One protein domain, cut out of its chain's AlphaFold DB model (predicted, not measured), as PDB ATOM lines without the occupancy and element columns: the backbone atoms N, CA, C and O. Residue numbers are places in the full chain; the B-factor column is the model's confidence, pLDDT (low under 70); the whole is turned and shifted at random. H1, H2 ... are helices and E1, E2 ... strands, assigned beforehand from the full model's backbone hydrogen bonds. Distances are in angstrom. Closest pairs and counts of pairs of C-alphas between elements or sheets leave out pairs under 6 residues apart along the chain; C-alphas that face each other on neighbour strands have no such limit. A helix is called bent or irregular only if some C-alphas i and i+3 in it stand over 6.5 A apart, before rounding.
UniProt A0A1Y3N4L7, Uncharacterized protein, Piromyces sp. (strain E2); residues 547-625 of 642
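AT A GLANCE: This is residues 547 to 625 of the 642 residues of an uncharacterized protein of Piromyces sp. (strain E2) (UniProt A0A1Y3N4L7). Two strand hairpins, E2 with E3 and E4 with E5, join splayed with E1 into one strongly twisted wall of five strands, which the short helices H2 and H3 graze. H4, the longest helix, and H1 lie off this sheet, and no helix touches another. The printed 79 residues run H1 E1 H2 H3 E2 E3 H4 E4 E5, with a mixed sheet in the order E1 E5 E4 E2 E3 and the class mixed, helices and strands. The whole is compact, with a radius of gyration of the C-alphas of 12.5 A and spans of 33 by 30 by 26 A.

HOW THE PARTS SIT: H1, residues 547 to 552, is not on the sheet. Edge strand E1, residues 558 to 562, is antiparallel to E5, residues 620 to 624, at 158 degrees, with N 559 and O 623 2.9 A apart. H2, residues 563 to 568, only grazes the sheet with residues 563 to 566, and is irregular, but only just: C-alphas 565 and 568 are 6.8 A apart. H3, residues 570 to 573, only grazes it with residues 572 to 573. H2 and H3 are close but not clearly touching; their closest C-alphas, of Val 566 and Ile 572, are 7.3 A apart. E2, residues 577 to 581, and edge strand E3, residues 584 to 588, form an antiparallel hairpin, with N 579 and O 586 2.9 A apart. H4, residues 596 to 607, is not on the sheet. E4, residues 613 to 617, is parallel to E2 at 54 degrees, with N 578 and O 614 2.8 A apart, and forms a hairpin with E5, N 615 and O 622 being 2.8 A apart. E1, H2 H3, E2 make a split strand-helix-strand unit, two strands of one sheet that are not neighbours, with helices between them along the chain and E5 E4 between them in the sheet; its crossover is right-handed. Each O i to N i+4 pair of H4 is within hydrogen-bond range, against 1 of 2 in H1 and 0 of 2 in H2, which has 1 of 3 O i to N i+3 pairs; H3 is too short for an i+4 pair.

IN THESE COORDINATES: H1 begins at C-alpha 547, (107.274, -150.038, 27.792), and E5 ends at C-alpha 624, (101.341, -140.582, 41.293). H4 is 16.5 A long, E1 and E4 13.3 A each.

THE WHOLE: The C-alphas of Val 547 and Asn 582, the two farthest apart, are 35.3 A apart. The printed part has no cut and no long link. Its mean pLDDT is 78.4; residues 547 to 556 and 566 to 573 are under 70.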
ATOM      1  N   VAL A 547     106.104-149.358  27.208       58.12
ATOM      2  CA  VAL A 547     107.274-150.038  27.792       58.12
ATOM      3  C   VAL A 547     107.982-149.163  28.825       58.12
ATOM      4  O   VAL A 547     108.375-149.632  29.894       58.12
ATOM      5  N   THR A 548     108.127-147.869  28.552       58.62
ATOM      6  CA  THR A 548     108.779-146.941  29.483       58.62
ATOM      7  C   THR A 548     107.910-146.650  30.709       58.62
ATOM      8  O   THR A 548     108.448-146.469  31.799       58.62
ATOM      9  N   ASN A 549     106.579-146.682  30.602       55.97
ATOM     10  CA  ASN A 549     105.699-146.414  31.746       55.97
ATOM     11  C   ASN A 549     105.711-147.513  32.822       55.97
ATOM     12  O   ASN A 549     105.565-147.195  34.006       55.97
ATOM     13  N   ASP A 550     105.957-148.774  32.456       56.75
ATOM     14  CA  ASP A 550     106.098-149.860  33.437       56.75
ATOM     15  C   ASP A 550     107.420-149.797  34.220       56.75
ATOM     16  O   ASP A 550     107.472-150.227  35.375       56.75
ATOM     17  N   MET A 551     108.470-149.200  33.645       51.41
ATOM     18  CA  MET A 551     109.764-149.033  34.315       51.41
ATOM     19  C   MET A 551     109.816-147.847  35.290       51.41
ATOM     20  O   MET A 551     110.592-147.892  36.242       51.41
ATOM     21  N   PHE A 552     109.022-146.788  35.085       57.09
ATOM     22  CA  PHE A 552     109.192-145.542  35.846       57.09
ATOM     23  C   PHE A 552     108.399-145.445  37.168       57.09
ATOM     24  O   PHE A 552     108.779-144.621  37.997       57.09
ATOM     25  N   PHE A 553     107.349-146.244  37.427       60.91
ATOM     26  CA  PHE A 553     106.430-145.952  38.555       60.91
ATOM     27  C   PHE A 553     105.809-147.166  39.278       60.91
ATOM     28  O   PHE A 553     104.604-147.195  39.541       60.91
ATOM     29  N   ASN A 554     106.629-148.148  39.664       59.50
ATOM     30  CA  ASN A 554     106.226-149.214  40.602       59.50
ATOM     31  C   ASN A 554     106.362-148.829  42.093       59.50
ATOM     32  O   ASN A 554     106.129-149.671  42.960       59.50
ATOM     33  N   ASN A 555     106.705-147.575  42.400       60.22
ATOM     34  CA  ASN A 555     106.914-147.098  43.770       60.22
ATOM     35  C   ASN A 555     105.710-146.284  44.277       60.22
ATOM     36  O   ASN A 555     105.000-145.657  43.490       60.22
ATOM     37  N   ASP A 556     105.534-146.230  45.600       68.81
ATOM     38  CA  ASP A 556     104.522-145.414  46.300       68.81
ATOM     39  C   ASP A 556     104.834-143.900  46.258       68.81
ATOM     40  O   ASP A 556     104.277-143.114  47.023       68.81
ATOM     41  N   GLU A 557     105.754-143.468  45.394       75.50
ATOM     42  CA  GLU A 557     106.279-142.107  45.365       75.50
ATOM     43  C   GLU A 557     105.517-141.219  44.371       75.50
ATOM     44  O   GLU A 557     105.112-141.638  43.285       75.50
ATOM     45  N   CYS A 558     105.341-139.954  44.755       80.75
ATOM     46  CA  CYS A 558     104.871-138.892  43.877       80.75
ATOM     47  C   CYS A 558     106.080-138.205  43.236       80.75
ATOM     48  O   CYS A 558     106.917-137.642  43.944       80.75
ATOM     49  N   VAL A 559     106.140-138.169  41.907       81.75
ATOM     50  CA  VAL A 559     107.181-137.432  41.178       81.75
ATOM     51  C   VAL A 559     106.629-136.092  40.707       81.75
ATOM     52  O   VAL A 559     105.531-136.017  40.165       81.75
ATOM     53  N   ILE A 560     107.383-135.017  40.933       82.62
ATOM     54  CA  ILE A 560     106.967-133.650  40.605       82.62
ATOM     55  C   ILE A 560     107.757-133.166  39.392       82.62
ATOM     56  O   ILE A 560     108.985-133.139  39.418       82.62
ATOM     57  N   TYR A 561     107.045-132.726  38.360       81.25
ATOM     58  CA  TYR A 561     107.611-132.139  37.151       81.25
ATOM     59  C   TYR A 561     107.215-130.672  37.031       81.25
ATOM     60  O   TYR A 561     106.077-130.295  37.310       81.25
ATOM     61  N   ASN A 562     108.141-129.831  36.580       80.75
ATOM     62  CA  ASN A 562     107.844-128.444  36.241       80.75
ATOM     63  C   ASN A 562     107.235-128.378  34.830       80.75
ATOM     64  O   ASN A 562     107.835-128.919  33.901       80.75
ATOM     65  N   LYS A 563     106.084-127.711  34.636       79.25
ATOM     66  CA  LYS A 563     105.400-127.643  33.324       79.25
ATOM     67  C   LYS A 563     106.324-127.170  32.202       79.25
ATOM     68  O   LYS A 563     106.284-127.718  31.105       79.25
ATOM     69  N   ASN A 564     107.202-126.213  32.498       75.94
ATOM     70  CA  ASN A 564     108.122-125.636  31.516       75.94
ATOM     71  C   ASN A 564     109.210-126.625  31.047       75.94
ATOM     72  O   ASN A 564     109.779-126.448  29.974       75.94
ATOM     73  N   GLU A 565     109.492-127.670  31.831       72.06
ATOM     74  CA  GLU A 565     110.487-128.707  31.521       72.06
ATOM     75  C   GLU A 565     109.875-129.918  30.795       72.06
ATOM     76  O   GLU A 565     110.600-130.733  30.221       72.06
ATOM     77  N   VAL A 566     108.540-130.039  30.792       65.25
ATOM     78  CA  VAL A 566     107.802-131.199  30.250       65.25
ATOM     79  C   VAL A 566     107.705-131.187  28.718       65.25
ATOM     80  O   VAL A 566     107.380-132.204  28.115       65.25
ATOM     81  N   THR A 567     108.142-130.113  28.056       54.22
ATOM     82  CA  THR A 567     108.214-129.997  26.583       54.22
ATOM     83  C   THR A 567     109.152-131.003  25.897       54.22
ATOM     84  O   THR A 567     109.228-131.026  24.673       54.22
ATOM     85  N   LYS A 568     109.873-131.846  26.652       51.56
ATOM     86  CA  LYS A 568     110.745-132.916  26.124       51.56
ATOM     87  C   LYS A 568     110.273-134.341  26.439       51.56
ATOM     88  O   LYS A 568     111.003-135.282  26.139       51.56
ATOM     89  N   LYS A 569     109.114-134.527  27.081       60.28
ATOM     90  CA  LYS A 569     108.595-135.855  27.449       60.28
ATOM     91  C   LYS A 569     107.096-135.947  27.171       60.28
ATOM     92  O   LYS A 569     106.299-135.906  28.109       60.28
ATOM     93  N   ASP A 570     106.741-136.131  25.899       61.09
ATOM     94  CA  ASP A 570     105.357-136.312  25.426       61.09
ATOM     95  C   ASP A 570     104.584-137.341  26.269       61.09
ATOM     96  O   ASP A 570     103.433-137.125  26.633       61.09
ATOM     97  N   MET A 571     105.280-138.377  26.738       60.44
ATOM     98  CA  MET A 571     104.779-139.408  27.647       60.44
ATOM     99  C   MET A 571     104.026-138.919  28.900       60.44
ATOM    100  O   MET A 571     103.068-139.565  29.317       60.44
ATOM    101  N   ILE A 572     104.448-137.817  29.538       64.56
ATOM    102  CA  ILE A 572     103.786-137.312  30.761       64.56
ATOM    103  C   ILE A 572     102.424-136.700  30.415       64.56
ATOM    104  O   ILE A 572     101.493-136.768  31.215       64.56
ATOM    105  N   ILE A 573     102.301-136.135  29.213       68.25
ATOM    106  CA  ILE A 573     101.118-135.403  28.749       68.25
ATOM    107  C   ILE A 573      99.958-136.370  28.460       68.25
ATOM    108  O   ILE A 573      98.796-136.000  28.632       68.25
ATOM    109  N   CYS A 574     100.268-137.611  28.071       82.50
ATOM    110  CA  CYS A 574      99.287-138.624  27.671       82.50
ATOM    111  C   CYS A 574      98.623-139.355  28.845       82.50
ATOM    112  O   CYS A 574      97.587-139.995  28.655       82.50
ATOM    113  N   ASN A 575      99.227-139.301  30.036       84.56
ATOM    114  CA  ASN A 575      98.698-139.976  31.214       84.56
ATOM    115  C   ASN A 575      97.354-139.353  31.643       84.56
ATOM    116  O   ASN A 575      97.186-138.133  31.547       84.56
ATOM    117  N   PRO A 576      96.412-140.157  32.164       87.06
ATOM    118  CA  PRO A 576      95.158-139.679  32.726       87.06
ATOM    119  C   PRO A 576      95.382-138.606  33.780       87.06
ATOM    120  O   PRO A 576      96.341-138.662  34.560       87.06
ATOM    121  N   ARG A 577      94.460-137.650  33.835       87.06
ATOM    122  CA  ARG A 577      94.540-136.524  34.757       87.06
ATOM    123  C   ARG A 577      93.448-136.594  35.813       87.06
ATOM    124  O   ARG A 577      92.297-136.879  35.491       87.06
ATOM    125  N   ILE A 578      93.806-136.308  37.063       87.06
ATOM    126  CA  ILE A 578      92.840-136.071  38.139       87.06
ATOM    127  C   ILE A 578      92.552-134.581  38.237       87.06
ATOM    128  O   ILE A 578      93.471-133.768  38.346       87.06
ATOM    129  N   THR A 579      91.269-134.241  38.289       86.19
ATOM    130  CA  THR A 579      90.789-132.942  38.759       86.19
ATOM    131  C   THR A 579      90.088-133.110  40.106       86.19
ATOM    132  O   THR A 579      89.403-134.106  40.355       86.19
ATOM    133  N   PHE A 580      90.301-132.153  41.012       83.88
ATOM    134  CA  PHE A 580      89.623-132.117  42.308       83.88
ATOM    135  C   PHE A 580      88.446-131.149  42.229       83.88
ATOM    136  O   PHE A 580      88.632-129.974  41.910       83.88
ATOM    137  N   GLN A 581      87.238-131.629  42.521       85.94
ATOM    138  CA  GLN A 581      86.032-130.806  42.500       85.94
ATOM    139  C   GLN A 581      85.047-131.258  43.581       85.94
ATOM    140  O   GLN A 581      84.607-132.403  43.569       85.94
ATOM    141  N   ASN A 582      84.677-130.351  44.494       83.69
ATOM    142  CA  ASN A 582      83.775-130.627  45.625       83.69
ATOM    143  C   ASN A 582      84.202-131.871  46.430       83.69
ATOM    144  O   ASN A 582      83.412-132.794  46.604       83.69
ATOM    145  N   ASP A 583      85.476-131.923  46.833       84.75
ATOM    146  CA  ASP A 583      86.118-133.049  47.538       84.75
ATOM    147  C   ASP A 583      86.184-134.379  46.765       84.75
ATOM    148  O   ASP A 583      86.693-135.379  47.274       84.75
ATOM    149  N   MET A 584      85.747-134.398  45.505       84.56
ATOM    150  CA  MET A 584      85.826-135.575  44.647       84.56
ATOM    151  C   MET A 584      87.030-135.519  43.722       84.56
ATOM    152  O   MET A 584      87.483-134.451  43.310       84.56
ATOM    153  N   ARG A 585      87.517-136.710  43.369       86.94
ATOM    154  CA  ARG A 585      88.604-136.925  42.415       86.94
ATOM    155  C   ARG A 585      87.993-137.435  41.122       86.94
ATOM    156  O   ARG A 585      87.399-138.510  41.110       86.94
ATOM    157  N   ILE A 586      88.119-136.662  40.056       87.75
ATOM    158  CA  ILE A 586      87.604-137.021  38.739       87.75
ATOM    159  C   ILE A 586      88.802-137.382  37.875       87.75
ATOM    160  O   ILE A 586      89.634-136.530  37.580       87.75
ATOM    161  N   LEU A 587      88.899-138.657  37.510       89.12
ATOM    162  CA  LEU A 587      89.937-139.173  36.629       89.12
ATOM    163  C   LEU A 587      89.452-139.105  35.182       89.12
ATOM    164  O   LEU A 587      88.419-139.688  34.860       89.12
ATOM    165  N   VAL A 588      90.202-138.431  34.315       89.62
ATOM    166  CA  VAL A 588      89.863-138.297  32.896       89.62
ATOM    167  C   VAL A 588      91.005-138.786  32.014       89.62
ATOM    168  O   VAL A 588      92.173-138.494  32.270       89.62
ATOM    169  N   GLN A 589      90.646-139.500  30.949       90.19
ATOM    170  CA  GLN A 589      91.511-139.814  29.817       90.19
ATOM    171  C   GLN A 589      90.784-139.362  28.548       90.19
ATOM    172  O   GLN A 589      89.846-140.014  28.109       90.19
ATOM    173  N   ASP A 590      91.206-138.230  27.989       89.75
ATOM    174  CA  ASP A 590      90.573-137.599  26.817       89.75
ATOM    175  C   ASP A 590      91.607-137.301  25.722       89.75
ATOM    176  O   ASP A 590      91.573-136.271  25.061       89.75
ATOM    177  N   ASN A 591      92.617-138.167  25.576       87.56
ATOM    178  CA  ASN A 591      93.562-138.034  24.472       87.56
ATOM    179  C   ASN A 591      92.963-138.657  23.206       87.56
ATOM    180  O   ASN A 591      92.833-139.883  23.127       87.56
ATOM    181  N   TYR A 592      92.594-137.800  22.260       86.69
ATOM    182  CA  TYR A 592      91.980-138.136  20.976       86.69
ATOM    183  C   TYR A 592      92.961-138.078  19.789       86.69
ATOM    184  O   TYR A 592      92.559-138.377  18.671       86.69
ATOM    185  N   ASN A 593      94.238-137.735  20.015       87.94
ATOM    186  CA  ASN A 593      95.253-137.553  18.964       87.94
ATOM    187  C   ASN A 593      96.289-138.692  18.875       87.94
ATOM    188  O   ASN A 593      97.216-138.618  18.068       87.94
ATOM    189  N   LEU A 594      96.154-139.740  19.693       86.62
ATOM    190  CA  LEU A 594      97.004-140.933  19.613       86.62
ATOM    191  C   LEU A 594      96.657-141.793  18.396       86.62
ATOM    192  O   LEU A 594      95.498-141.874  17.990       86.62
ATOM    193  N   ASN A 595      97.657-142.504  17.869       88.38
ATOM    194  CA  ASN A 595      97.398-143.593  16.931       88.38
ATOM    195  C   ASN A 595      96.611-144.730  17.618       88.38
ATOM    196  O   ASN A 595      96.508-144.790  18.847       88.38
ATOM    197  N   MET A 596      96.037-145.626  16.813       87.69
ATOM    198  CA  MET A 596      95.119-146.663  17.289       87.69
ATOM    199  C   MET A 596      95.748-147.588  18.345       87.69
ATOM    200  O   MET A 596      95.145-147.793  19.399       87.69
ATOM    201  N   ASP A 597      96.957-148.099  18.104       86.06
ATOM    202  CA  ASP A 597      97.635-149.045  19.005       86.06
ATOM    203  C   ASP A 597      97.980-148.396  20.351       86.06
ATOM    204  O   ASP A 597      97.769-148.973  21.425       86.06
ATOM    205  N   ASP A 598      98.443-147.149  20.299       85.88
ATOM    206  CA  ASP A 598      98.746-146.329  21.464       85.88
ATOM    207  C   ASP A 598      97.491-146.015  22.279       85.88
ATOM    208  O   ASP A 598      97.489-146.136  23.509       85.88
ATOM    209  N   LYS A 599      96.398-145.651  21.601       89.50
ATOM    210  CA  LYS A 599      95.110-145.377  22.239       89.50
ATOM    211  C   LYS A 599      94.570-146.622  22.936       89.50
ATOM    212  O   LYS A 599      94.162-146.522  24.094       89.50
ATOM    213  N   TRP A 600      94.603-147.782  22.281       87.38
ATOM    214  CA  TRP A 600      94.189-149.052  22.886       87.38
ATOM    215  C   TRP A 600      95.042-149.410  24.095       87.38
ATOM    216  O   TRP A 600      94.501-149.731  25.154       87.38
ATOM    217  N   SER A 601      96.363-149.292  23.967       86.06
ATOM    218  CA  SER A 601      97.304-149.560  25.055       86.06
ATOM    219  C   SER A 601      97.048-148.660  26.265       86.06
ATOM    220  O   SER A 601      97.046-149.132  27.404       86.06
ATOM    221  N   LEU A 602      96.790-147.372  26.030       86.81
ATOM    222  CA  LEU A 602      96.460-146.400  27.066       86.81
ATOM    223  C   LEU A 602      95.113-146.724  27.735       86.81
ATOM    224  O   LEU A 602      95.039-146.826  28.958       86.81
ATOM    225  N   VAL A 603      94.045-146.945  26.967       88.69
ATOM    226  CA  VAL A 603      92.725-147.290  27.529       88.69
ATOM    227  C   VAL A 603      92.796-148.592  28.331       88.69
ATOM    228  O   VAL A 603      92.308-148.654  29.460       88.69
ATOM    229  N   TYR A 604      93.471-149.615  27.804       85.62
ATOM    230  CA  TYR A 604      93.661-150.888  28.496       85.62
ATOM    231  C   TYR A 604      94.412-150.716  29.821       85.62
ATOM    232  O   TYR A 604      93.984-151.227  30.860       85.62
ATOM    233  N   ALA A 605      95.516-149.967  29.816       83.62
ATOM    234  CA  ALA A 605      96.288-149.740  31.027       83.62
ATOM    235  C   ALA A 605      95.514-148.896  32.062       83.62
ATOM    236  O   ALA A 605      95.667-149.141  33.259       83.62
ATOM    237  N   LEU A 606      94.641-147.973  31.637       85.50
ATOM    238  CA  LEU A 606      93.759-147.217  32.531       85.50
ATOM    239  C   LEU A 606      92.753-148.145  33.221       85.50
ATOM    240  O   LEU A 606      92.650-148.142  34.446       85.50
ATOM    241  N   LEU A 607      92.070-148.987  32.442       84.50
ATOM    242  CA  LEU A 607      91.087-149.949  32.951       84.50
ATOM    243  C   LEU A 607      91.708-150.985  33.896       84.50
ATOM    244  O   LEU A 607      91.040-151.481  34.797       84.50
ATOM    245  N   LYS A 608      92.995-151.305  33.721       81.62
ATOM    246  CA  LYS A 608      93.741-152.219  34.601       81.62
ATOM    247  C   LYS A 608      94.447-151.528  35.772       81.62
ATOM    248  O   LYS A 608      95.191-152.205  36.478       81.62
ATOM    249  N   ALA A 609      94.270-150.217  35.961       78.31
ATOM    250  CA  ALA A 609      95.013-149.420  36.946       78.31
ATOM    251  C   ALA A 609      96.547-149.598  36.834       78.31
ATOM    252  O   ALA A 609      97.289-149.586  37.815       78.31
ATOM    253  N   ARG A 610      97.040-149.789  35.604       74.25
ATOM    254  CA  ARG A 610      98.442-150.081  35.276       74.25
ATOM    255  C   ARG A 610      99.228-148.850  34.841       74.25
ATOM    256  O   ARG A 610     100.264-149.005  34.207       74.25
ATOM    257  N   MET A 611      98.799-147.644  35.185       79.00
ATOM    258  CA  MET A 611      99.508-146.430  34.786       79.00
ATOM    259  C   MET A 611      99.527-145.381  35.894       79.00
ATOM    260  O   MET A 611      98.632-145.378  36.742       79.00
ATOM    261  N   PRO A 612     100.547-144.507  35.905       80.31
ATOM    262  CA  PRO A 612     100.559-143.363  36.793       80.31
ATOM    263  C   PRO A 612      99.446-142.380  36.426       80.31
ATOM    264  O   PRO A 612      99.005-142.299  35.278       80.31
ATOM    265  N   ILE A 613      99.030-141.597  37.414       84.31
ATOM    266  CA  ILE A 613      98.010-140.567  37.243       84.31
ATOM    267  C   ILE A 613      98.622-139.200  37.508       84.31
ATOM    268  O   ILE A 613      99.408-139.038  38.443       84.31
ATOM    269  N   ILE A 614      98.259-138.215  36.691       85.12
ATOM    270  CA  ILE A 614      98.787-136.859  36.787       85.12
ATOM    271  C   ILE A 614      97.785-135.945  37.484       85.12
ATOM    272  O   ILE A 614      96.615-135.879  37.122       85.12
ATOM    273  N   TYR A 615      98.257-135.177  38.455       86.06
ATOM    274  CA  TYR A 615      97.551-134.016  38.976       86.06
ATOM    275  C   TYR A 615      98.274-132.740  38.558       86.06
ATOM    276  O   TYR A 615      99.499-132.649  38.622       86.06
ATOM    277  N   GLU A 616      97.516-131.746  38.116       82.44
ATOM    278  CA  GLU A 616      98.042-130.479  37.630       82.44
ATOM    279  C   GLU A 616      97.724-129.360  38.625       82.44
ATOM    280  O   GLU A 616      96.561-129.032  38.845       82.44
ATOM    281  N   ALA A 617      98.758-128.751  39.210       83.94
ATOM    282  CA  ALA A 617      98.615-127.628  40.138       83.94
ATOM    283  C   ALA A 617      99.839-126.713  40.101       83.94
ATOM    284  O   ALA A 617     100.956-127.190  39.930       83.94
ATOM    285  N   ASP A 618      99.633-125.403  40.263       81.88
ATOM    286  CA  ASP A 618     100.693-124.404  40.487       81.88
ATOM    287  C   ASP A 618     101.903-124.533  39.542       81.88
ATOM    288  O   ASP A 618     103.063-124.577  39.959       81.88
ATOM    289  N   SER A 619     101.626-124.631  38.238       80.31
ATOM    290  CA  SER A 619     102.638-124.804  37.180       80.31
ATOM    291  C   SER A 619     103.477-126.086  37.278       80.31
ATOM    292  O   SER A 619     104.547-126.184  36.673       80.31
ATOM    293  N   LYS A 620     102.982-127.096  37.993       83.50
ATOM    294  CA  LYS A 620     103.608-128.410  38.153       83.50
ATOM    295  C   LYS A 620     102.657-129.536  37.757       83.50
ATOM    296  O   LYS A 620     101.435-129.398  37.825       83.50
ATOM    297  N   TYR A 621     103.256-130.657  37.376       82.31
ATOM    298  CA  TYR A 621     102.592-131.946  37.262       82.31
ATOM    299  C   TYR A 621     103.067-132.853  38.392       82.31
ATOM    300  O   TYR A 621     104.266-133.010  38.607       82.31
ATOM    301  N   TYR A 622     102.123-133.453  39.098       82.56
ATOM    302  CA  TYR A 622     102.348-134.431  40.149       82.56
ATOM    303  C   TYR A 622     101.957-135.792  39.585       82.56
ATOM    304  O   TYR A 622     100.779-136.039  39.348       82.56
ATOM    305  N   ALA A 623     102.937-136.646  39.317       82.81
ATOM    306  CA  ALA A 623     102.714-138.000  38.844       82.81
ATOM    307  C   ALA A 623     102.685-138.960  40.030       82.81
ATOM    308  O   ALA A 623     103.685-139.125  40.729       82.81
ATOM    309  N   TYR A 624     101.541-139.592  40.247       80.38
ATOM    310  CA  TYR A 624     101.341-140.582  41.293       80.38
ATOM    311  C   TYR A 624     101.514-141.987  40.721       80.38
ATOM    312  O   TYR A 624     100.871-142.331  39.729       80.38
ATOM    313  N   GLY A 625     102.372-142.800  41.344       77.62
ATOM    314  CA  GLY A 625     102.528-144.210  40.988       77.62
ATOM    315  C   GLY A 625     101.260-145.037  41.238       77.62
ATOM    316  O   GLY A 625     100.337-144.613  41.937       77.62
TER     317      GLY A 625